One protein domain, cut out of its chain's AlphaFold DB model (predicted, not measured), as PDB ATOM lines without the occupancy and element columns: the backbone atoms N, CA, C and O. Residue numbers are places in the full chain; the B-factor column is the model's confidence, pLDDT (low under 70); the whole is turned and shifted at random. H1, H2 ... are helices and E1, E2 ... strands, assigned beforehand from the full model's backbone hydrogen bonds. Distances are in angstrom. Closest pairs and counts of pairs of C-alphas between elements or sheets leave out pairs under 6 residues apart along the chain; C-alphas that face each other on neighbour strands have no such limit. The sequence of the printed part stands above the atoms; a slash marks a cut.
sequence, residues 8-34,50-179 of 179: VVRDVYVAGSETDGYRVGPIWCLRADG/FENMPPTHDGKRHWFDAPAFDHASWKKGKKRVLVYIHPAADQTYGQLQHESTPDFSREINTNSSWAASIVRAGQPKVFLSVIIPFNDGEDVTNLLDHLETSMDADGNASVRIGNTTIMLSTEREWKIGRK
ATOM      1  N   VAL A   8      35.340 -10.920 -21.523       95.38
ATOM      2  CA  VAL A   8      36.034  -9.627 -21.479       95.38
ATOM      3  C   VAL A   8      35.231  -8.645 -22.312       95.38
ATOM      4  O   VAL A   8      34.892  -8.949 -23.457       95.38
ATOM      5  N   VAL A   9      34.922  -7.491 -21.731       95.62
ATOM      6  CA  VAL A   9      34.093  -6.453 -22.340       95.62
ATOM      7  C   VAL A   9      34.867  -5.147 -22.358       95.62
ATOM      8  O   VAL A   9      35.352  -4.688 -21.327       95.62
ATOM      9  N   ARG A  10      34.982  -4.567 -23.553       95.06
ATOM     10  CA  ARG A  10      35.557  -3.245 -23.787       95.06
ATOM     11  C   ARG A  10      34.431  -2.308 -24.201       95.06
ATOM     12  O   ARG A  10      34.029  -2.310 -25.365       95.06
ATOM     13  N   ASP A  11      33.949  -1.519 -23.253       93.88
ATOM     14  CA  ASP A  11      32.877  -0.554 -23.480       93.88
ATOM     15  C   ASP A  11      33.466   0.803 -23.858       93.88
ATOM     16  O   ASP A  11      34.406   1.281 -23.222       93.88
ATOM     17  N   VAL A  12      32.907   1.436 -24.892       93.88
ATOM     18  CA  VAL A  12      33.318   2.770 -25.346       93.88
ATOM     19  C   VAL A  12      32.127   3.709 -25.275       93.88
ATOM     20  O   VAL A  12      31.129   3.511 -25.963       93.88
ATOM     21  N   TYR A  13      32.264   4.760 -24.478       93.50
ATOM     22  CA  TYR A  13      31.274   5.816 -24.333       93.50
ATOM     23  C   TYR A  13      31.780   7.068 -25.042       93.50
ATOM     24  O   TYR A  13      32.891   7.524 -24.780       93.50
ATOM     25  N   VAL A  14      30.964   7.639 -25.926       93.50
ATOM     26  CA  VAL A  14      31.250   8.915 -26.591       93.50
ATOM     27  C   VAL A  14      30.110   9.867 -26.263       93.50
ATOM     28  O   VAL A  14      28.976   9.645 -26.686       93.50
ATOM     29  N   ALA A  15      30.398  10.898 -25.471       94.00
ATOM     30  CA  ALA A  15      29.403  11.902 -25.122       94.00
ATOM     31  C   ALA A  15      29.153  12.862 -26.291       94.00
ATOM     32  O   ALA A  15      30.077  13.238 -27.022       94.00
ATOM     33  N   GLY A  16      27.895  13.275 -26.434       95.75
ATOM     34  CA  GLY A  16      27.517  14.424 -27.248       95.75
ATOM     35  C   GLY A  16      27.617  15.713 -26.435       95.75
ATOM     36  O   GLY A  16      27.915  15.687 -25.242       95.75
ATOM     37  N   SER A  17      27.322  16.850 -27.061       96.38
ATOM     38  CA  SER A  17      27.311  18.150 -26.373       96.38
ATOM     39  C   SER A  17      26.325  18.206 -25.202       96.38
ATOM     40  O   SER A  17      26.597  18.864 -24.208       96.38
ATOM     41  N   GLU A  18      25.195  17.502 -25.296       96.69
ATOM     42  CA  GLU A  18      24.155  17.487 -24.254       96.69
ATOM     43  C   GLU A  18      24.536  16.654 -23.021       96.69
ATOM     44  O   GLU A  18      23.990  16.865 -21.941       96.69
ATOM     45  N   THR A  19      25.474  15.716 -23.176       95.50
ATOM     46  CA  THR A  19      25.940  14.816 -22.110       95.50
ATOM     47  C   THR A  19      27.377  15.111 -21.680       95.50
ATOM     48  O   THR A  19      27.989  14.324 -20.956       95.50
ATOM     49  N   ASP A  20      27.927  16.259 -22.091       96.38
ATOM     50  CA  ASP A  20      29.233  16.724 -21.632       96.38
ATOM     51  C   ASP A  20      29.236  16.927 -20.111       96.38
ATOM     52  O   ASP A  20      28.347  17.560 -19.540       96.38
ATOM     53  N   GLY A  21      30.238  16.369 -19.435       96.38
ATOM     54  CA  GLY A  21      30.352  16.438 -17.982       96.38
ATOM     55  C   GLY A  21      29.475  15.438 -17.220       96.38
ATOM     56  O   GLY A  21      29.548  15.399 -15.991       96.38
ATOM     57  N   TYR A  22      28.678  14.611 -17.906       96.56
ATOM     58  CA  TYR A  22      27.869  13.586 -17.246       96.56
ATOM     59  C   TYR A  22      28.756  12.457 -16.726       96.56
ATOM     60  O   TYR A  22      29.830  12.172 -17.258       96.56
ATOM     61  N   ARG A  23      28.279  11.781 -15.681       96.00
ATOM     62  CA  ARG A  23      28.910  10.574 -15.152       96.00
ATOM     63  C   ARG A  23      28.308   9.346 -15.833       96.00
ATOM     64  O   ARG A  23      27.097   9.152 -15.780       96.00
ATOM     65  N   VAL A  24      29.152   8.515 -16.438       95.44
ATOM     66  CA  VAL A  24      28.747   7.282 -17.133       95.44
ATOM     67  C   VAL A  24      29.707   6.141 -16.820       95.44
ATOM     68  O   VAL A  24      30.837   6.373 -16.386       95.44
ATOM     69  N   GLY A  25      29.270   4.917 -17.089       95.88
ATOM     70  CA  GLY A  25      30.117   3.734 -17.072       95.88
ATOM     71  C   GLY A  25      29.302   2.442 -17.084       95.88
ATOM     72  O   GLY A  25      28.068   2.494 -17.166       95.88
ATOM     73  N   PRO A  26      29.983   1.287 -17.047       96.75
ATOM     74  CA  PRO A  26      29.332  -0.011 -17.062       96.75
ATOM     75  C   PRO A  26      28.605  -0.271 -15.741       96.75
ATOM     76  O   PRO A  26      29.107   0.044 -14.658       96.75
ATOM     77  N   ILE A  27      27.433  -0.899 -15.844       96.19
ATOM     78  CA  ILE A  27      26.647  -1.383 -14.710       96.19
ATOM     79  C   ILE A  27      26.388  -2.870 -14.927       96.19
ATOM     80  O   ILE A  27      25.812  -3.271 -15.936       96.19
ATOM     81  N   TRP A  28      26.792  -3.678 -13.954       95.50
ATOM     82  CA  TRP A  28      26.566  -5.114 -13.925       95.50
ATOM     83  C   TRP A  28      25.531  -5.436 -12.852       95.50
ATOM     84  O   TRP A  28      25.780  -5.237 -11.662       95.50
ATOM     85  N   CYS A  29      24.364  -5.931 -13.264       92.88
ATOM     86  CA  CYS A  29      23.321  -6.381 -12.345       92.88
ATOM     87  C   CYS A  29      23.646  -7.795 -11.861       92.88
ATOM     88  O   CYS A  29      23.467  -8.772 -12.590       92.88
ATOM     89  N   LEU A  30      24.154  -7.895 -10.637       92.50
ATOM     90  CA  LEU A  30      24.562  -9.153 -10.023       92.50
ATOM     91  C   LEU A  30      23.508  -9.644  -9.035       92.50
ATOM     92  O   LEU A  30      22.744  -8.855  -8.495       92.50
ATOM     93  N   ARG A  31      23.458 -10.947  -8.769       91.69
ATOM     94  CA  ARG A  31      22.594 -11.490  -7.714       91.69
ATOM     95  C   ARG A  31      23.072 -10.991  -6.347       91.69
ATOM     96  O   ARG A  31      24.275 -10.977  -6.095       91.69
ATOM     97  N   ALA A  32      22.158 -10.635  -5.451       92.00
ATOM     98  CA  ALA A  32      22.518 -10.387  -4.060       92.00
ATOM     99  C   ALA A  32      22.959 -11.684  -3.354       92.00
ATOM    100  O   ALA A  32      22.481 -12.788  -3.656       92.00
ATOM    101  N   ASP A  33      23.867 -11.549  -2.388       92.12
ATOM    102  CA  ASP A  33      24.105 -12.596  -1.398       92.12
ATOM    103  C   ASP A  33      22.928 -12.668  -0.418       92.12
ATOM    104  O   ASP A  33      22.143 -11.730  -0.264       92.12
ATOM    105  N   GLY A  34      22.780 -13.817   0.229       90.62
ATOM    106  CA  GLY A  34      21.694 -14.069   1.162       90.62
ATOM    107  C   GLY A  34      21.498 -15.549   1.418       90.62
ATOM    108  O   GLY A  34      22.204 -16.394   0.858       90.62
ATOM    109  N   PHE A  50      13.773 -15.633   1.292       87.88
ATOM    110  CA  PHE A  50      15.169 -15.293   1.075       87.88
ATOM    111  C   PHE A  50      15.535 -14.031   1.863       87.88
ATOM    112  O   PHE A  50      14.926 -12.971   1.710       87.88
ATOM    113  N   GLU A  51      16.533 -14.146   2.729       90.88
ATOM    114  CA  GLU A  51      17.110 -13.038   3.481       90.88
ATOM    115  C   GLU A  51      18.270 -12.446   2.689       90.88
ATOM    116  O   GLU A  51      19.386 -12.968   2.705       90.88
ATOM    117  N   ASN A  52      17.986 -11.362   1.967       90.75
ATOM    118  CA  ASN A  52      18.987 -10.619   1.209       90.75
ATOM    119  C   ASN A  52      19.987  -9.941   2.154       90.75
ATOM    120  O   ASN A  52      19.597  -9.253   3.099       90.75
ATOM    121  N   MET A  53      21.276 -10.097   1.867       91.31
ATOM    122  CA  MET A  53      22.347  -9.390   2.558       91.31
ATOM    123  C   MET A  53      22.674  -8.082   1.825       91.31
ATOM    124  O   MET A  53      22.796  -8.084   0.593       91.31
ATOM    125  N   PRO A  54      22.835  -6.957   2.547       88.44
ATOM    126  CA  PRO A  54      23.311  -5.718   1.950       88.44
ATOM    127  C   PRO A  54      24.709  -5.891   1.333       88.44
ATOM    128  O   PRO A  54      25.533  -6.631   1.879       88.44
ATOM    129  N   PRO A  55      25.013  -5.197   0.226       87.62
ATOM    130  CA  PRO A  55      26.334  -5.237  -0.385       87.62
ATOM    131  C   PRO A  55      27.405  -4.656   0.549       87.62
ATOM    132  O   PRO A  55      27.197  -3.624   1.187       87.62
ATOM    133  N   THR A  56      28.580  -5.287   0.588       82.44
ATOM    134  CA  THR A  56      29.745  -4.839   1.368       82.44
ATOM    135  C   THR A  56      30.836  -4.301   0.439       82.44
ATOM    136  O   THR A  56      31.846  -4.950   0.155       82.44
ATOM    137  N   HIS A  57      30.633  -3.076  -0.051       85.25
ATOM    138  CA  HIS A  57      31.590  -2.382  -0.916       85.25
ATOM    139  C   HIS A  57      32.204  -1.169  -0.209       85.25
ATOM    140  O   HIS A  57      31.501  -0.362   0.391       85.25
ATOM    141  N   ASP A  58      33.530  -1.054  -0.263       84.12
ATOM    142  CA  ASP A  58      34.318  -0.035   0.450       84.12
ATOM    143  C   ASP A  58      34.581   1.240  -0.380       84.12
ATOM    144  O   ASP A  58      35.333   2.121   0.042       84.12
ATOM    145  N   GLY A  59      33.995   1.338  -1.578       80.56
ATOM    146  CA  GLY A  59      34.167   2.444  -2.525       80.56
ATOM    147  C   GLY A  59      35.529   2.486  -3.228       80.56
ATOM    148  O   GLY A  59      35.699   3.250  -4.179       80.56
ATOM    149  N   LYS A  60      36.504   1.677  -2.795       83.88
ATOM    150  CA  LYS A  60      37.870   1.636  -3.345       83.88
ATOM    151  C   LYS A  60      38.089   0.428  -4.244       83.88
ATOM    152  O   LYS A  60      38.884   0.484  -5.178       83.88
ATOM    153  N   ARG A  61      37.395  -0.667  -3.955       93.19
ATOM    154  CA  ARG A  61      37.484  -1.919  -4.695       93.19
ATOM    155  C   ARG A  61      36.877  -1.775  -6.089       93.19
ATOM    156  O   ARG A  61      35.727  -1.382  -6.241       93.19
ATOM    157  N   HIS A  62      37.624  -2.159  -7.111       95.38
ATOM    158  CA  HIS A  62      37.182  -2.148  -8.511       95.38
ATOM    159  C   HIS A  62      36.762  -3.546  -8.993       95.38
ATOM    160  O   HIS A  62      36.853  -3.877 -10.173       95.38
ATOM    161  N   TRP A  63      36.342  -4.406  -8.068       96.00
ATOM    162  CA  TRP A  63      35.853  -5.745  -8.361       96.00
ATOM    163  C   TRP A  63      34.709  -6.123  -7.421       96.00
ATOM    164  O   TRP A  63      34.594  -5.593  -6.314       96.00
ATOM    165  N   PHE A  64      33.866  -7.037  -7.885       95.69
ATOM    166  CA  PHE A  64      32.653  -7.495  -7.222       95.69
ATOM    167  C   PHE A  64      32.497  -8.982  -7.479       95.69
ATOM    168  O   PHE A  64      32.773  -9.434  -8.587       95.69
ATOM    169  N   ASP A  65      32.006  -9.734  -6.512       94.38
ATOM    170  CA  ASP A  65      31.606 -11.110  -6.748       94.38
ATOM    171  C   ASP A  65      30.166 -11.345  -6.301       94.38
ATOM    172  O   ASP A  65      29.612 -10.600  -5.494       94.38
ATOM    173  N   ALA A  66      29.538 -12.348  -6.900       94.00
ATOM    174  CA  ALA A  66      28.157 -12.692  -6.615       94.00
ATOM    175  C   ALA A  66      27.879 -14.172  -6.899       94.00
ATOM    176  O   ALA A  66      28.520 -14.763  -7.775       94.00
ATOM    177  N   PRO A  67      26.888 -14.782  -6.229       92.62
ATOM    178  CA  PRO A  67      26.411 -16.108  -6.592       92.62
ATOM    179  C   PRO A  67      25.752 -16.114  -7.975       92.62
ATOM    180  O   PRO A  67      25.140 -15.133  -8.400       92.62
ATOM    181  N   ALA A  68      25.811 -17.253  -8.668       88.88
ATOM    182  CA  ALA A  68      24.975 -17.477  -9.844       88.88
ATOM    183  C   ALA A  68      23.479 -17.438  -9.469       88.88
ATOM    184  O   ALA A  68      23.094 -17.886  -8.387       88.88
ATOM    185  N   PHE A  69      22.634 -16.918 -10.367       82.12
ATOM    186  CA  PHE A  69      21.175 -16.888 -10.176       82.12
ATOM    187  C   PHE A  69      20.570 -18.280 -10.076       82.12
ATOM    188  O   PHE A  69      19.762 -18.536  -9.186       82.12
ATOM    189  N   ASP A  70      20.988 -19.158 -10.981       78.62
ATOM    190  CA  ASP A  70      20.482 -20.512 -11.072       78.62
ATOM    191  C   ASP A  70      21.634 -21.498 -11.255       78.62
ATOM    192  O   ASP A  70      22.746 -21.153 -11.677       78.62
ATOM    193  N   HIS A  71      21.363 -22.742 -10.904       76.62
ATOM    194  CA  HIS A  71      22.324 -23.820 -10.912       76.62
ATOM    195  C   HIS A  71      21.746 -25.010 -11.662       76.62
ATOM    196  O   HIS A  71      20.691 -25.538 -11.323       76.62
ATOM    197  N   ALA A  72      22.458 -25.454 -12.698       78.06
ATOM    198  CA  ALA A  72      22.051 -26.630 -13.449       78.06
ATOM    199  C   ALA A  72      22.074 -27.866 -12.538       78.06
ATOM    200  O   ALA A  72      23.127 -28.222 -12.006       78.06
ATOM    201  N   SER A  73      20.937 -28.555 -12.425       74.94
ATOM    202  CA  SER A  73      20.714 -29.663 -11.480       74.94
ATOM    203  C   SER A  73      21.714 -30.825 -11.588       74.94
ATOM    204  O   SER A  73      21.899 -31.574 -10.633       74.94
ATOM    205  N   TRP A  74      22.387 -30.982 -12.732       77.19
ATOM    206  CA  TRP A  74      23.408 -32.012 -12.960       77.19
ATOM    207  C   TRP A  74      24.840 -31.586 -12.592       77.19
ATOM    208  O   TRP A  74      25.775 -32.385 -12.707       77.19
ATOM    209  N   LYS A  75      25.069 -30.333 -12.187       79.00
ATOM    210  CA  LYS A  75      26.372 -29.863 -11.695       79.00
ATOM    211  C   LYS A  75      26.424 -30.032 -10.178       79.00
ATOM    212  O   LYS A  75      25.432 -29.846  -9.499       79.00
ATOM    213  N   LYS A  76      27.587 -30.402  -9.628       76.88
ATOM    214  CA  LYS A  76      27.743 -30.645  -8.176       76.88
ATOM    215  C   LYS A  76      28.225 -29.421  -7.391       76.88
ATOM    216  O   LYS A  76      27.894 -29.289  -6.222       76.88
ATOM    217  N   GLY A  77      29.006 -28.542  -8.020       84.31
ATOM    218  CA  GLY A  77      29.556 -27.346  -7.375       84.31
ATOM    219  C   GLY A  77      28.733 -26.107  -7.696       84.31
ATOM    220  O   GLY A  77      28.448 -25.865  -8.873       84.31
ATOM    221  N   LYS A  78      28.363 -25.331  -6.670       88.88
ATOM    222  CA  LYS A  78      27.795 -23.989  -6.849       88.88
ATOM    223  C   LYS A  78      28.825 -23.086  -7.528       88.88
ATOM    224  O   LYS A  78      30.032 -23.288  -7.397       88.88
ATOM    225  N   LYS A  79      28.337 -22.111  -8.290       90.00
ATOM    226  CA  LYS A  79      29.173 -21.160  -9.018       90.00
ATOM    227  C   LYS A  79      28.937 -19.753  -8.502       90.00
ATOM    228  O   LYS A  79      27.804 -19.381  -8.194       90.00
ATOM    229  N   ARG A  80      30.016 -18.987  -8.477       93.69
ATOM    230  CA  ARG A  80      30.010 -17.538  -8.328       93.69
ATOM    231  C   ARG A  80      30.571 -16.913  -9.600       93.69
ATOM    232  O   ARG A  80      31.138 -17.600 -10.456       93.69
ATOM    233  N   VAL A  81      30.380 -15.614  -9.739       94.19
ATOM    234  CA  VAL A  81      30.958 -14.807 -10.806       94.19
ATOM    235  C   VAL A  81      31.720 -13.650 -10.186       94.19
ATOM    236  O   VAL A  81      31.209 -12.995  -9.284       94.19
ATOM    237  N   LEU A  82      32.940 -13.423 -10.658       96.12
ATOM    238  CA  LEU A  82      33.742 -12.241 -10.372       96.12
ATOM    239  C   LEU A  82      33.565 -11.268 -11.533       96.12
ATOM    240  O   LEU A  82      33.772 -11.647 -12.683       96.12
ATOM    241  N   VAL A  83      33.219 -10.025 -11.235       97.19
ATOM    242  CA  VAL A  83      33.272  -8.889 -12.150       97.19
ATOM    243  C   VAL A  83      34.402  -7.984 -11.696       97.19
ATOM    244  O   VAL A  83      34.308  -7.324 -10.666       97.19
ATOM    245  N   TYR A  84      35.473  -7.945 -12.472       97.69
ATOM    246  CA  TYR A  84      36.600  -7.044 -12.289       97.69
ATOM    247  C   TYR A  84      36.511  -5.911 -13.306       97.69
ATOM    248  O   TYR A  84      36.312  -6.165 -14.490       97.69
ATOM    249  N   ILE A  85      36.696  -4.670 -12.872       97.81
ATOM    250  CA  ILE A  85      36.769  -3.504 -13.751       97.81
ATOM    251  C   ILE A  85      38.185  -2.936 -13.657       97.81
ATOM    252  O   ILE A  85      38.705  -2.737 -12.561       97.81
ATOM    253  N   HIS A  86      38.827  -2.717 -14.806       97.00
ATOM    254  CA  HIS A  86      40.191  -2.196 -14.867       97.00
ATOM    255  C   HIS A  86      40.285  -0.832 -14.177       97.00
ATOM    256  O   HIS A  86      39.566   0.088 -14.580       97.00
ATOM    257  N   PRO A  87      41.173  -0.678 -13.178       95.56
ATOM    258  CA  PRO A  87      41.265   0.561 -12.442       95.56
ATOM    259  C   PRO A  87      41.859   1.693 -13.282       95.56
ATOM    260  O   PRO A  87      42.932   1.548 -13.860       95.56
ATOM    261  N   ALA A  88      41.205   2.855 -13.280       92.31
ATOM    262  CA  ALA A  88      41.745   4.095 -13.842       92.31
ATOM    263  C   ALA A  88      41.604   5.273 -12.861       92.31
ATOM    264  O   ALA A  88      40.714   5.286 -12.010       92.31
ATOM    265  N   ALA A  89      42.488   6.269 -12.981       89.25
ATOM    266  CA  ALA A  89      42.632   7.363 -12.010       89.25
ATOM    267  C   ALA A  89      41.379   8.246 -11.843       89.25
ATOM    268  O   ALA A  89      41.172   8.840 -10.789       89.25
ATOM    269  N   ASP A  90      40.544   8.340 -12.871       91.38
ATOM    270  CA  ASP A  90      39.339   9.170 -12.934       91.38
ATOM    271  C   ASP A  90      38.043   8.348 -12.800       91.38
ATOM    272  O   ASP A  90      36.965   8.800 -13.206       91.38
ATOM    273  N   GLN A  91      38.145   7.128 -12.269       94.19
ATOM    274  CA  GLN A  91      37.010   6.242 -12.043       94.19
ATOM    275  C   GLN A  91      36.641   6.148 -10.562       94.19
ATOM    276  O   GLN A  91      37.483   6.130  -9.667       94.19
ATOM    277  N   THR A  92      35.340   6.049 -10.325       95.88
ATOM    278  CA  THR A  92      34.737   5.709  -9.033       95.88
ATOM    279  C   THR A  92      33.988   4.395  -9.162       95.88
ATOM    280  O   THR A  92      33.479   4.103 -10.243       95.88
ATOM    281  N   TYR A  93      33.890   3.635  -8.075       96.31
ATOM    282  CA  TYR A  93      33.227   2.332  -8.055       96.31
ATOM    283  C   TYR A  93      32.171   2.304  -6.966       96.31
ATOM    284  O   TYR A  93      32.310   2.969  -5.938       96.31
ATOM    285  N   GLY A  94      31.142   1.496  -7.170       95.12
ATOM    286  CA  GLY A  94      30.142   1.291  -6.142       95.12
ATOM    287  C   GLY A  94      29.228   0.122  -6.434       95.12
ATOM    288  O   GLY A  94      29.233  -0.464  -7.518       95.12
ATOM    289  N   GLN A  95      28.434  -0.203  -5.423       95.12
ATOM    290  CA  GLN A  95      27.422  -1.234  -5.497       95.12
ATOM    291  C   GLN A  95      26.154  -0.742  -4.805       95.12
ATOM    292  O   GLN A  95      26.223  -0.191  -3.707       95.12
ATOM    293  N   LEU A  96      25.003  -0.920  -5.449       93.06
ATOM    294  CA  LEU A  96      23.700  -0.550  -4.903       93.06
ATOM    295  C   LEU A  96      22.732  -1.719  -5.046       93.06
ATOM    296  O   LEU A  96      22.613  -2.294  -6.124       93.06
ATOM    297  N   GLN A  97      22.050  -2.069  -3.960       93.00
ATOM    298  CA  GLN A  97      21.045  -3.124  -3.976       93.00
ATOM    299  C   GLN A  97      19.690  -2.587  -4.429       93.00
ATOM    300  O   GLN A  97      19.271  -1.504  -4.023       93.00
ATOM    301  N   HIS A  98      18.999  -3.383  -5.233       89.69
ATOM    302  CA  HIS A  98      17.650  -3.134  -5.710       89.69
ATOM    303  C   HIS A  98      16.800  -4.385  -5.528       89.69
ATOM    304  O   HIS A  98      17.278  -5.512  -5.700       89.69
ATOM    305  N   GLU A  99      15.524  -4.172  -5.227       87.44
ATOM    306  CA  GLU A  99      14.531  -5.232  -5.317       87.44
ATOM    307  C   GLU A  99      14.469  -5.751  -6.753       87.44
ATOM    308  O   GLU A  99      14.502  -4.993  -7.726       87.44
ATOM    309  N   SER A 100      14.439  -7.068  -6.884       80.12
ATOM    310  CA  SER A 100      14.266  -7.732  -8.164       80.12
ATOM    311  C   SER A 100      12.823  -7.611  -8.638       80.12
ATOM    312  O   SER A 100      11.866  -7.684  -7.865       80.12
ATOM    313  N   THR A 101      12.649  -7.479  -9.951       67.38
ATOM    314  CA  THR A 101      11.324  -7.612 -10.552       67.38
ATOM    315  C   THR A 101      10.936  -9.095 -10.645       67.38
ATOM    316  O   THR A 101      11.805  -9.980 -10.607       67.38
ATOM    317  N   PRO A 102       9.635  -9.401 -10.815       61.88
ATOM    318  CA  PRO A 102       9.164 -10.772 -11.004       61.88
ATOM    319  C   PRO A 102       9.826 -11.531 -12.162       61.88
ATOM    320  O   PRO A 102       9.794 -12.760 -12.148       61.88
ATOM    321  N   ASP A 103      10.429 -10.820 -13.119       66.19
ATOM    322  CA  ASP A 103      11.095 -11.385 -14.298       66.19
ATOM    323  C   ASP A 103      12.480 -11.981 -14.000       66.19
ATOM    324  O   ASP A 103      13.009 -12.734 -14.813       66.19
ATOM    325  N   PHE A 104      13.074 -11.656 -12.847       63.00
ATOM    326  CA  PHE A 104      14.409 -12.125 -12.460       63.00
ATOM    327  C   PHE A 104      14.349 -13.188 -11.363       63.00
ATOM    328  O   PHE A 104      14.783 -14.322 -11.548       63.00
ATOM    329  N   SER A 105      13.807 -12.821 -10.206       64.31
ATOM    330  CA  SER A 105      13.707 -13.700  -9.042       64.31
ATOM    331  C   SER A 105      12.870 -12.993  -7.994       64.31
ATOM    332  O   SER A 105      13.385 -12.112  -7.323       64.31
ATOM    333  N   ARG A 106      11.593 -13.356  -7.835       66.56
ATOM    334  CA  ARG A 106      10.624 -12.631  -6.979       66.56
ATOM    335  C   ARG A 106      11.098 -12.311  -5.549       66.56
ATOM    336  O   ARG A 106      10.545 -11.410  -4.937       66.56
ATOM    337  N   GLU A 107      12.074 -13.049  -5.020       81.50
ATOM    338  CA  GLU A 107      12.511 -12.966  -3.618       81.50
ATOM    339  C   GLU A 107      14.010 -12.647  -3.443       81.50
ATOM    340  O   GLU A 107      14.452 -12.317  -2.342       81.50
ATOM    341  N   ILE A 108      14.808 -12.734  -4.514       88.38
ATOM    342  CA  ILE A 108      16.263 -12.527  -4.461       88.38
ATOM    343  C   ILE A 108      16.590 -11.198  -5.132       88.38
ATOM    344  O   ILE A 108      16.423 -11.077  -6.344       88.38
ATOM    345  N   ASN A 109      17.095 -10.243  -4.355       91.69
ATOM    346  CA  ASN A 109      17.485  -8.919  -4.823       91.69
ATOM    347  C   ASN A 109      18.667  -8.981  -5.797       91.69
ATOM    348  O   ASN A 109      19.392  -9.975  -5.904       91.69
ATOM    349  N   THR A 110      18.897  -7.860  -6.474       91.44
ATOM    350  CA  THR A 110      20.068  -7.663  -7.330       91.44
ATOM    351  C   THR A 110      20.926  -6.513  -6.825       91.44
ATOM    352  O   THR A 110      20.436  -5.579  -6.199       91.44
ATOM    353  N   ASN A 111      22.220  -6.582  -7.093       93.44
ATOM    354  CA  ASN A 111      23.205  -5.568  -6.779       93.44
ATOM    355  C   ASN A 111      23.731  -4.972  -8.091       93.44
ATOM    356  O   ASN A 111      24.479  -5.625  -8.825       93.44
ATOM    357  N   SER A 112      23.374  -3.722  -8.368       93.81
ATOM    358  CA  SER A 112      23.969  -2.911  -9.431       93.81
ATOM    359  C   SER A 112      25.410  -2.593  -9.056       93.81
ATOM    360  O   SER A 112      25.650  -1.793  -8.155       93.81
ATOM    361  N   SER A 113      26.363  -3.225  -9.732       95.38
ATOM    362  CA  SER A 113      27.801  -3.099  -9.479       95.38
ATOM    363  C   SER A 113      28.440  -2.318 -10.618       95.38
ATOM    364  O   SER A 113      28.295  -2.708 -11.776       95.38
ATOM    365  N   TRP A 114      29.089  -1.196 -10.325       96.19
ATOM    366  CA  TRP A 114      29.416  -0.217 -11.358       96.19
ATOM    367  C   TRP A 114      30.799   0.405 -11.205       96.19
ATOM    368  O   TRP A 114      31.359   0.495 -10.110       96.19
ATOM    369  N   ALA A 115      31.306   0.885 -12.339       96.75
ATOM    370  CA  ALA A 115      32.338   1.907 -12.407       96.75
ATOM    371  C   ALA A 115      31.760   3.139 -13.099       96.75
ATOM    372  O   ALA A 115      30.858   3.028 -13.928       96.75
ATOM    373  N   ALA A 116      32.268   4.317 -12.760       96.12
ATOM    374  CA  ALA A 116      31.788   5.551 -13.349       96.12
ATOM    375  C   ALA A 116      32.887   6.602 -13.468       96.12
ATOM    376  O   ALA A 116      33.703   6.764 -12.560       96.12
ATOM    377  N   SER A 117      32.860   7.351 -14.566       96.25
ATOM    378  CA  SER A 117      33.766   8.463 -14.851       96.25
ATOM    379  C   SER A 117      33.012   9.611 -15.524       96.25
ATOM    380  O   SER A 117      31.914   9.411 -16.045       96.25
ATOM    381  N   ILE A 118      33.580  10.817 -15.482       96.88
ATOM    382  CA  ILE A 118      33.015  11.989 -16.159       96.88
ATOM    383  C   ILE A 118      33.433  11.945 -17.631       96.88
ATOM    384  O   ILE A 118      34.625  11.916 -17.928       96.88
ATOM    385  N   VAL A 119      32.468  11.963 -18.549       95.81
ATOM    386  CA  VAL A 119      32.735  12.003 -19.995       95.81
ATOM    387  C   VAL A 119      32.791  13.420 -20.534       95.81
ATOM    388  O   VAL A 119      32.197  14.341 -19.971       95.81
ATOM    389  N   ARG A 120      33.513  13.581 -21.647       96.31
ATOM    390  CA  ARG A 120      33.634  14.844 -22.370       96.31
ATOM    391  C   ARG A 120      33.137  14.714 -23.798       96.31
ATOM    392  O   ARG A 120      33.373  13.689 -24.439       96.31
ATOM    393  N   ALA A 121      32.455  15.742 -24.294       96.94
ATOM    394  CA  ALA A 121      31.918  15.736 -25.651       96.94
ATOM    395  C   ALA A 121      33.018  15.447 -26.688       96.94
ATOM    396  O   ALA A 121      34.073  16.083 -26.690       96.94
ATOM    397  N   GLY A 122      32.777  14.466 -27.560       94.19
ATOM    398  CA  GLY A 122      33.721  14.057 -28.607       94.19
ATOM    399  C   GLY A 122      34.981  13.325 -28.121       94.19
ATOM    400  O   GLY A 122      35.784  12.920 -28.957       94.19
ATOM    401  N   GLN A 123      35.157  13.114 -26.812       93.44
ATOM    402  CA  GLN A 123      36.271  12.348 -26.253       93.44
ATOM    403  C   GLN A 123      35.789  10.953 -25.825       93.44
ATOM    404  O   GLN A 123      34.947  10.847 -24.927       93.44
ATOM    405  N   PRO A 124      36.299   9.871 -26.439       92.81
ATOM    406  CA  PRO A 124      35.945   8.520 -26.030       92.81
ATOM    407  C   PRO A 124      36.419   8.214 -24.607       92.81
ATOM    408  O   PRO A 124      37.577   8.444 -24.263       92.81
ATOM    409  N   LYS A 125      35.542   7.614 -23.802       94.50
ATOM    410  CA  LYS A 125      35.897   6.985 -22.529       94.50
ATOM    411  C   LYS A 125      35.765   5.477 -22.654       94.50
ATOM    412  O   LYS A 125      34.689   4.971 -22.968       94.50
ATOM    413  N   VAL A 126      36.859   4.771 -22.386       94.75
ATOM    414  CA  VAL A 126      36.909   3.309 -22.448       94.75
ATOM    415  C   VAL A 126      36.864   2.723 -21.039       94.75
ATOM    416  O   VAL A 126      37.553   3.204 -20.135       94.75
ATOM    417  N   PHE A 127      36.054   1.683 -20.863       96.56
ATOM    418  CA  PHE A 127      36.039   0.829 -19.679       96.56
ATOM    419  C   PHE A 127      36.355  -0.607 -20.091       96.56
ATOM    420  O   PHE A 127      35.948  -1.061 -21.161       96.56
ATOM    421  N   LEU A 128      37.066  -1.326 -19.226       97.50
ATOM    422  CA  LEU A 128      37.403  -2.730 -19.428       97.50
ATOM    423  C   LEU A 128      36.857  -3.540 -18.255       97.50
ATOM    424  O   LEU A 128      37.323  -3.381 -17.130       97.50
ATOM    425  N   SER A 129      35.881  -4.402 -18.534       98.00
ATOM    426  CA  SER A 129      35.320  -5.345 -17.567       98.00
ATOM    427  C   SER A 129      35.771  -6.770 -17.894       98.00
ATOM    428  O   SER A 129      35.776  -7.182 -19.055       98.00
ATOM    429  N   VAL A 130      36.123  -7.542 -16.871       97.62
ATOM    430  CA  VAL A 130      36.493  -8.956 -16.954       97.62
ATOM    431  C   VAL A 130      35.570  -9.740 -16.035       97.62
ATOM    432  O   VAL A 130      35.496  -9.474 -14.840       97.62
ATOM    433  N   ILE A 131      34.858 -10.706 -16.602       96.81
ATOM    434  CA  ILE A 131      33.853 -11.509 -15.915       96.81
ATOM    435  C   ILE A 131      34.347 -12.949 -15.890       96.81
ATOM    436  O   ILE A 131      34.527 -13.565 -16.943       96.81
ATOM    437  N   ILE A 132      34.586 -13.474 -14.692       94.69
ATOM    438  CA  ILE A 132      35.220 -14.775 -14.469       94.69
ATOM    439  C   ILE A 132      34.281 -15.641 -13.623       94.69
ATOM    440  O   ILE A 132      34.044 -15.318 -12.459       94.69
ATOM    441  N   PRO A 133      33.727 -16.741 -14.161       92.81
ATOM    442  CA  PRO A 133      33.020 -17.714 -13.340       92.81
ATOM    443  C   PRO A 133      34.015 -18.525 -12.498       92.81
ATOM    444  O   PRO A 133      35.037 -18.979 -13.008       92.81
ATOM    445  N   PHE A 134      33.692 -18.777 -11.232       92.31
ATOM    446  CA  PHE A 134      34.536 -19.549 -10.311       92.31
ATOM    447  C   PHE A 134      33.699 -20.435  -9.379       92.31
ATOM    448  O   PHE A 134      32.466 -20.332  -9.367       92.31
ATOM    449  N   ASN A 135      34.319 -21.399  -8.689       92.00
ATOM    450  CA  ASN A 135      33.559 -22.253  -7.771       92.00
ATOM    451  C   ASN A 135      33.248 -21.508  -6.475       92.00
ATOM    452  O   ASN A 135      34.081 -20.795  -5.930       92.00
ATOM    453  N   ASP A 136      32.041 -21.718  -5.962       91.25
ATOM    454  CA  ASP A 136      31.678 -21.240  -4.633       91.25
ATOM    455  C   ASP A 136      32.612 -21.851  -3.571       91.25
ATOM    456  O   ASP A 136      32.914 -23.047  -3.621       91.25
ATOM    457  N   GLY A 137      33.079 -21.021  -2.638       90.25
ATOM    458  CA  GLY A 137      34.084 -21.380  -1.633       90.25
ATOM    459  C   GLY A 137      35.550 -21.248  -2.070       90.25
ATOM    460  O   GLY A 137      36.427 -21.366  -1.217       90.25
ATOM    461  N   GLU A 138      35.847 -20.986  -3.349       92.00
ATOM    462  CA  GLU A 138      37.198 -20.572  -3.755       92.00
ATOM    463  C   GLU A 138      37.480 -19.138  -3.288       92.00
ATOM    464  O   GLU A 138      36.613 -18.264  -3.342       92.00
ATOM    465  N   ASP A 139      38.713 -18.892  -2.844       90.50
ATOM    466  CA  ASP A 139      39.155 -17.555  -2.460       90.50
ATOM    467  C   ASP A 139      39.344 -16.682  -3.709       90.50
ATOM    468  O   ASP A 139      40.185 -16.961  -4.569       90.50
ATOM    469  N   VAL A 140      38.557 -15.609  -3.793       90.81
ATOM    470  CA  VAL A 140      38.586 -14.650  -4.903       90.81
ATOM    471  C   VAL A 140      39.946 -13.962  -5.047       90.81
ATOM    472  O   VAL A 140      40.319 -13.590  -6.158       90.81
ATOM    473  N   THR A 141      40.723 -13.829  -3.966       91.44
ATOM    474  CA  THR A 141      42.059 -13.212  -4.016       91.44
ATOM    475  C   THR A 141      43.018 -14.015  -4.889       91.44
ATOM    476  O   THR A 141      43.728 -13.427  -5.697       91.44
ATOM    477  N   ASN A 142      42.919 -15.349  -4.880       91.12
ATOM    478  CA  ASN A 142      43.699 -16.195  -5.782       91.12
ATOM    479  C   ASN A 142      43.382 -15.911  -7.258       91.12
ATOM    480  O   ASN A 142      44.278 -15.958  -8.095       91.12
ATOM    481  N   LEU A 143      42.124 -15.616  -7.606       91.69
ATOM    482  CA  LEU A 143      41.765 -15.249  -8.983       91.69
ATOM    483  C   LEU A 143      42.348 -13.888  -9.360       91.69
ATOM    484  O   LEU A 143      42.856 -13.723 -10.468       91.69
ATOM    485  N   LEU A 144      42.273 -12.930  -8.437       94.12
ATOM    486  CA  LEU A 144      42.785 -11.575  -8.625       94.12
ATOM    487  C   LEU A 144      44.310 -11.563  -8.786       94.12
ATOM    488  O   LEU A 144      44.804 -10.883  -9.679       94.12
ATOM    489  N   ASP A 145      45.038 -12.367  -8.012       93.88
ATOM    490  CA  ASP A 145      46.503 -12.479  -8.084       93.88
ATOM    491  C   ASP A 145      47.000 -13.015  -9.437       93.88
ATOM    492  O   ASP A 145      48.131 -12.756  -9.848       93.88
ATOM    493  N   HIS A 146      46.151 -13.753 -10.157       92.81
ATOM    494  CA  HIS A 146      46.453 -14.294 -11.483       92.81
ATOM    495  C   HIS A 146      45.812 -13.492 -12.625       92.81
ATOM    496  O   HIS A 146      45.947 -13.892 -13.789       92.81
ATOM    497  N   LEU A 147      45.116 -12.398 -12.302       96.06
ATOM    498  CA  LEU A 147      44.478 -11.499 -13.252       96.06
ATOM    499  C   LEU A 147      45.328 -10.240 -13.430       96.06
ATOM    500  O   LEU A 147      45.438  -9.399 -12.544       96.06
ATOM    501  N   GLU A 148      45.848 -10.059 -14.636       97.00
ATOM    502  CA  GLU A 148      46.479  -8.811 -15.043       97.00
ATOM    503  C   GLU A 148      45.658  -8.147 -16.136       97.00
ATOM    504  O   GLU A 148      45.191  -8.795 -17.076       97.00
ATOM    505  N   THR A 149      45.506  -6.832 -16.031       97.62
ATOM    506  CA  THR A 149      44.833  -6.028 -17.046       97.62
ATOM    507  C   THR A 149      45.670  -4.805 -17.377       97.62
ATOM    508  O   THR A 149      46.264  -4.184 -16.495       97.62
ATOM    509  N   SER A 150      45.712  -4.446 -18.653       96.62
ATOM    510  CA  SER A 150      46.281  -3.188 -19.115       96.62
ATOM    511  C   SER A 150      45.410  -2.588 -20.208       96.62
ATOM    512  O   SER A 150      44.737  -3.302 -20.958       96.62
ATOM    513  N   MET A 151      45.429  -1.263 -20.281       95.25
ATOM    514  CA  MET A 151      44.785  -0.491 -21.330       95.25
ATOM    515  C   MET A 151      45.733   0.634 -21.741       95.25
ATOM    516  O   MET A 151      46.250   1.343 -20.877       95.25
ATOM    517  N   ASP A 152      46.010   0.755 -23.036       92.44
ATOM    518  CA  ASP A 152      46.855   1.832 -23.553       92.44
ATOM    519  C   ASP A 152      46.053   3.125 -23.802       92.44
ATOM    520  O   ASP A 152      44.839   3.182 -23.588       92.44
ATOM    521  N   ALA A 153      46.747   4.185 -24.225       88.06
ATOM    522  CA  ALA A 153      46.144   5.493 -24.484       88.06
ATOM    523  C   ALA A 153      45.145   5.486 -25.656       88.06
ATOM    524  O   ALA A 153      44.212   6.287 -25.658       88.06
ATOM    525  N   ASP A 154      45.307   4.566 -26.610       87.69
ATOM    526  CA  ASP A 154      44.376   4.372 -27.726       87.69
ATOM    527  C   ASP A 154      43.158   3.532 -27.298       87.69
ATOM    528  O   ASP A 154      42.148   3.433 -28.000       87.69
ATOM    529  N   GLY A 155      43.223   2.945 -26.103       89.75
ATOM    530  CA  GLY A 155      42.199   2.098 -25.530       89.75
ATOM    531  C   GLY A 155      42.267   0.660 -26.026       89.75
ATOM    532  O   GLY A 155      41.256  -0.032 -25.916       89.75
ATOM    533  N   ASN A 156      43.389   0.188 -26.578       94.38
ATOM    534  CA  ASN A 156      43.605  -1.247 -26.753       94.38
ATOM    535  C   ASN A 156      43.783  -1.882 -25.378       94.38
ATOM    536  O   ASN A 156      44.467  -1.339 -24.508       94.38
ATOM    537  N   ALA A 157      43.158  -3.036 -25.180       96.19
ATOM    538  CA  ALA A 157      43.142  -3.717 -23.898       96.19
ATOM    539  C   ALA A 157      43.830  -5.076 -23.989       96.19
ATOM    540  O   ALA A 157      43.656  -5.816 -24.961       96.19
ATOM    541  N   SER A 158      44.560  -5.431 -22.937       96.56
ATOM    542  CA  SER A 158      45.111  -6.765 -22.733       96.56
ATOM    543  C   SER A 158      44.677  -7.285 -21.370       96.56
ATOM    544  O   SER A 158      44.784  -6.594 -20.360       96.56
ATOM    545  N   VAL A 159      44.195  -8.520 -21.347       96.94
ATOM    546  CA  VAL A 159      43.782  -9.235 -20.142       96.94
ATOM    547  C   VAL A 159      44.527 -10.555 -20.100       96.94
ATOM    548  O   VAL A 159      44.441 -11.346 -21.039       96.94
ATOM    549  N   ARG A 160      45.252 -10.817 -19.017       95.50
ATOM    550  CA  ARG A 160      45.922 -12.093 -18.775       95.50
ATOM    551  C   ARG A 160      45.313 -12.759 -17.555       95.50
ATOM    552  O   ARG A 160      45.235 -12.149 -16.499       95.50
ATOM    553  N   ILE A 161      44.889 -14.007 -17.722       92.25
ATOM    554  CA  ILE A 161      44.331 -14.847 -16.661       92.25
ATOM    555  C   ILE A 161      45.097 -16.162 -16.697       92.25
ATOM    556  O   ILE A 161      44.935 -16.959 -17.627       92.25
ATOM    557  N   GLY A 162      45.990 -16.356 -15.726       88.06
ATOM    558  CA  GLY A 162      46.944 -17.466 -15.751       88.06
ATOM    559  C   GLY A 162      47.758 -17.471 -17.054       88.06
ATOM    560  O   GLY A 162      48.494 -16.519 -17.338       88.06
ATOM    561  N   ASN A 163      47.586 -18.524 -17.861       87.94
ATOM    562  CA  ASN A 163      48.282 -18.723 -19.140       87.94
ATOM    563  C   ASN A 163      47.523 -18.200 -20.370       87.94
ATOM    564  O   ASN A 163      48.048 -18.261 -21.486       87.94
ATOM    565  N   THR A 164      46.295 -17.718 -20.193       91.00
ATOM    566  CA  THR A 164      45.479 -17.192 -21.290       91.00
ATOM    567  C   THR A 164      45.644 -15.683 -21.361       91.00
ATOM    568  O   THR A 164      45.447 -14.982 -20.372       91.00
ATOM    569  N   THR A 165      45.974 -15.170 -22.542       94.56
ATOM    570  CA  THR A 165      46.027 -13.735 -22.834       94.56
ATOM    571  C   THR A 165      44.976 -13.394 -23.875       94.56
ATOM    572  O   THR A 165      44.892 -14.040 -24.918       94.56
ATOM    573  N   ILE A 166      44.180 -12.372 -23.596       94.50
ATOM    574  CA  ILE A 166      43.092 -11.880 -24.431       94.50
ATOM    575  C   ILE A 166      43.422 -10.435 -24.775       94.50
ATOM    576  O   ILE A 166      43.612  -9.617 -23.879       94.50
ATOM    577  N   MET A 167      43.491 -10.123 -26.062       94.94
ATOM    578  CA  MET A 167      43.735  -8.771 -26.555       94.94
ATOM    579  C   MET A 167      42.501  -8.278 -27.299       94.94
ATOM    580  O   MET A 167      41.942  -9.015 -28.114       94.94
ATOM    581  N   LEU A 168      42.092  -7.042 -27.022       93.88
ATOM    582  CA  LEU A 168      40.998  -6.344 -27.689       93.88
ATOM    583  C   LEU A 168      41.544  -5.070 -28.335       93.88
ATOM    584  O   LEU A 168      42.085  -4.209 -27.640       93.88
ATOM    585  N   SER A 169      41.388  -4.966 -29.653       89.88
ATOM    586  CA  SER A 169      41.819  -3.824 -30.461       89.88
ATOM    587  C   SER A 169      40.679  -2.821 -30.671       89.88
ATOM    588  O   SER A 169      39.495  -3.178 -30.697       89.88
ATOM    589  N   THR A 170      41.036  -1.554 -30.870       88.50
ATOM    590  CA  THR A 170      40.124  -0.495 -31.331       88.50
ATOM    591  C   THR A 170      39.545  -0.775 -32.723       88.50
ATOM    592  O   THR A 170      38.432  -0.342 -33.021       88.50
ATOM    593  N   GLU A 171      40.230  -1.586 -33.532       87.75
ATOM    594  CA  GLU A 171      39.826  -2.010 -34.881       87.75
ATOM    595  C   GLU A 171      38.775  -3.137 -34.874       87.75
ATOM    596  O   GLU A 171      38.473  -3.731 -35.905       87.75
ATOM    597  N   ARG A 172      38.170  -3.422 -33.709       81.19
ATOM    598  CA  ARG A 172      37.181  -4.498 -33.484       81.19
ATOM    599  C   ARG A 172      37.730  -5.910 -33.683       81.19
ATOM    600  O   ARG A 172      36.964  -6.870 -33.761       81.19
ATOM    601  N   GLU A 173      39.046  -6.046 -33.701       88.94
ATOM    602  CA  GLU A 173      39.713  -7.336 -33.684       88.94
ATOM    603  C   GLU A 173      39.951  -7.807 -32.250       88.94
ATOM    604  O   GLU A 173      40.180  -7.017 -31.328       88.94
ATOM    605  N   TRP A 174      39.916  -9.121 -32.060       90.00
ATOM    606  CA  TRP A 174      40.296  -9.743 -30.803       90.00
ATOM    607  C   TRP A 174      41.195 -10.943 -31.054       90.00
ATOM    608  O   TRP A 174      41.061 -11.654 -32.052       90.00
ATOM    609  N   LYS A 175      42.113 -11.186 -30.120       91.81
ATOM    610  CA  LYS A 175      43.048 -12.308 -30.184       91.81
ATOM    611  C   LYS A 175      43.110 -13.015 -28.844       91.81
ATOM    612  O   LYS A 175      43.153 -12.369 -27.801       91.81
ATOM    613  N   ILE A 176      43.160 -14.342 -28.886       90.62
ATOM    614  CA  ILE A 176      43.437 -15.174 -27.716       90.62
ATOM    615  C   ILE A 176      44.758 -15.904 -27.951       90.62
ATOM    616  O   ILE A 176      44.921 -16.602 -28.950       90.62
ATOM    617  N   GLY A 177      45.697 -15.732 -27.028       88.75
ATOM    618  CA  GLY A 177      46.919 -16.519 -26.923       88.75
ATOM    619  C   GLY A 177      46.851 -17.429 -25.701       88.75
ATOM    620  O   GLY A 177      46.324 -17.036 -24.663       88.75
ATOM    621  N   ARG A 178      47.387 -18.641 -25.821       87.06
ATOM    622  CA  ARG A 178      47.558 -19.579 -24.709       87.06
ATOM    623  C   ARG A 178      49.017 -20.018 -24.673       87.06
ATOM    624  O   ARG A 178      49.569 -20.305 -25.735       87.06
ATOM    625  N   LYS A 179      49.622 -20.017 -23.486       72.19
ATOM    626  CA  LYS A 179      50.952 -20.588 -23.239       72.19
ATOM    627  C   LYS A 179      50.854 -21.971 -22.612       72.19
ATOM    628  O   LYS A 179      50.014 -22.143 -21.698       72.19
TER     629      LYS A 179
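This is residues 8 to 34 and 50 to 179 of the 179 residues of an uncharacterized protein of Candidatus Poribacteria bacterium (UniProt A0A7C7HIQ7). Three antiparallel sheets form a stack: the twisted sheet E1 E8 E5 E4 is the middle layer, with the three-stranded sheet E2 E7 E6 over one of its faces and the small sheet E9 E10 E11 E12 over the other. Both overlaps are only partial, for the sheet E2 E7 E6 comes closest to E4 and E5, the small sheet to E1 and E8, and the short helix H1 joins E8 to E9. The printed part has 157 residues, with strands E1 to E8, then H1, then E9 to E12 along the chain, and its class is mostly strand. The whole is compact, with a radius of gyration of the C-alphas of 17.0 A and spans of 46 by 44 by 28 A.

E1, residues 8 to 14, is an edge strand and the antiparallel neighbour of E8, residues 124 to 135, at 157 degrees; N 9 and O 129 are 2.8 A apart, within hydrogen-bond range. E8 is also the antiparallel neighbour of E5, residues 79 to 85, at 158 degrees, with N 82 and O 132 within hydrogen-bond range at 2.8 A. E5 forms a hairpin with the edge strand E4, residues 63 to 67, at 162 degrees, with N 83 and O 64 2.7 A apart. This sheet is strongly twisted, with C-alphas up to 5.2 A off its best plane. In the second sheet, E2, residues 27 to 31, is the antiparallel neighbour of E7, residues 110 to 118, at 163 degrees, with N 111 and O 30 2.7 A apart. E7 forms a hairpin with E6, residues 92 to 98, at 151 degrees, with N 98 and O 110 2.8 A apart. Residues 23 to 24 also pair, antiparallel, with residues 117 to 118 of E7. The two sheets are face to face, 9.2 A centre to centre where they face, with their strands at 30 degrees. The closest C-alphas of E2 and E4 are those of Arg 31 and Ala 66, 5.8 A apart. E7 and E8 are near each other, with 9 pairs of C-alphas within 10 A. E3, residues 50 to 52, pairs with no named strand and is apart from E2 and E4, among others. H1, residues 140 to 145, only grazes the sheet E1 E8 E5 E4 with its residues 140 to 144; the closest C-alphas of H1 and E5 are those of Val 140 and Leu 82, 7.7 A apart. In H1 every O i to N i+4 pair is within hydrogen-bond range. E9, residues 147 to 151, E10, residues 157 to 161, E11, residues 164 to 168, and E12, residues 174 to 178, make a meander, each strand the antiparallel neighbour of the one before. Within hydrogen-bond range are N 160 and O 148 at 2.8 A, N 159 and O 166 at 2.8 A, and N 165 and O 177 at 2.8 A. This sheet and the sheet E1 E8 E5 E4 are face to face, 10.7 A centre to centre where they face; the closest C-alphas of E8 and E10 are those of Leu 128 and Ala 157, 7.3 A apart.

E1 begins with C-alpha 8 at (36.034, -9.627, -21.479) and is 19.8 A long. E8 is the longest strand, 35.9 A from C-alpha 124 at (35.945, 8.520, -26.030) to C-alpha 135. E7 measures 25.1 A, E5 19.8 A and E6 19.5 A. E12 ends with C-alpha 178 at (47.558, -19.579, -24.709).

The two C-alphas farthest apart are those of Ser 17 and Lys 76, at 52.1 A. Residues 35 to 49 are not printed, and C-alphas 34 and 50 are 6.6 A apart across this cut. The links E1 to E2, E4 to E5 and E6 to E7 are long. The mean pLDDT of the printed part is 90.8, and residues 101 to 106 are under 70.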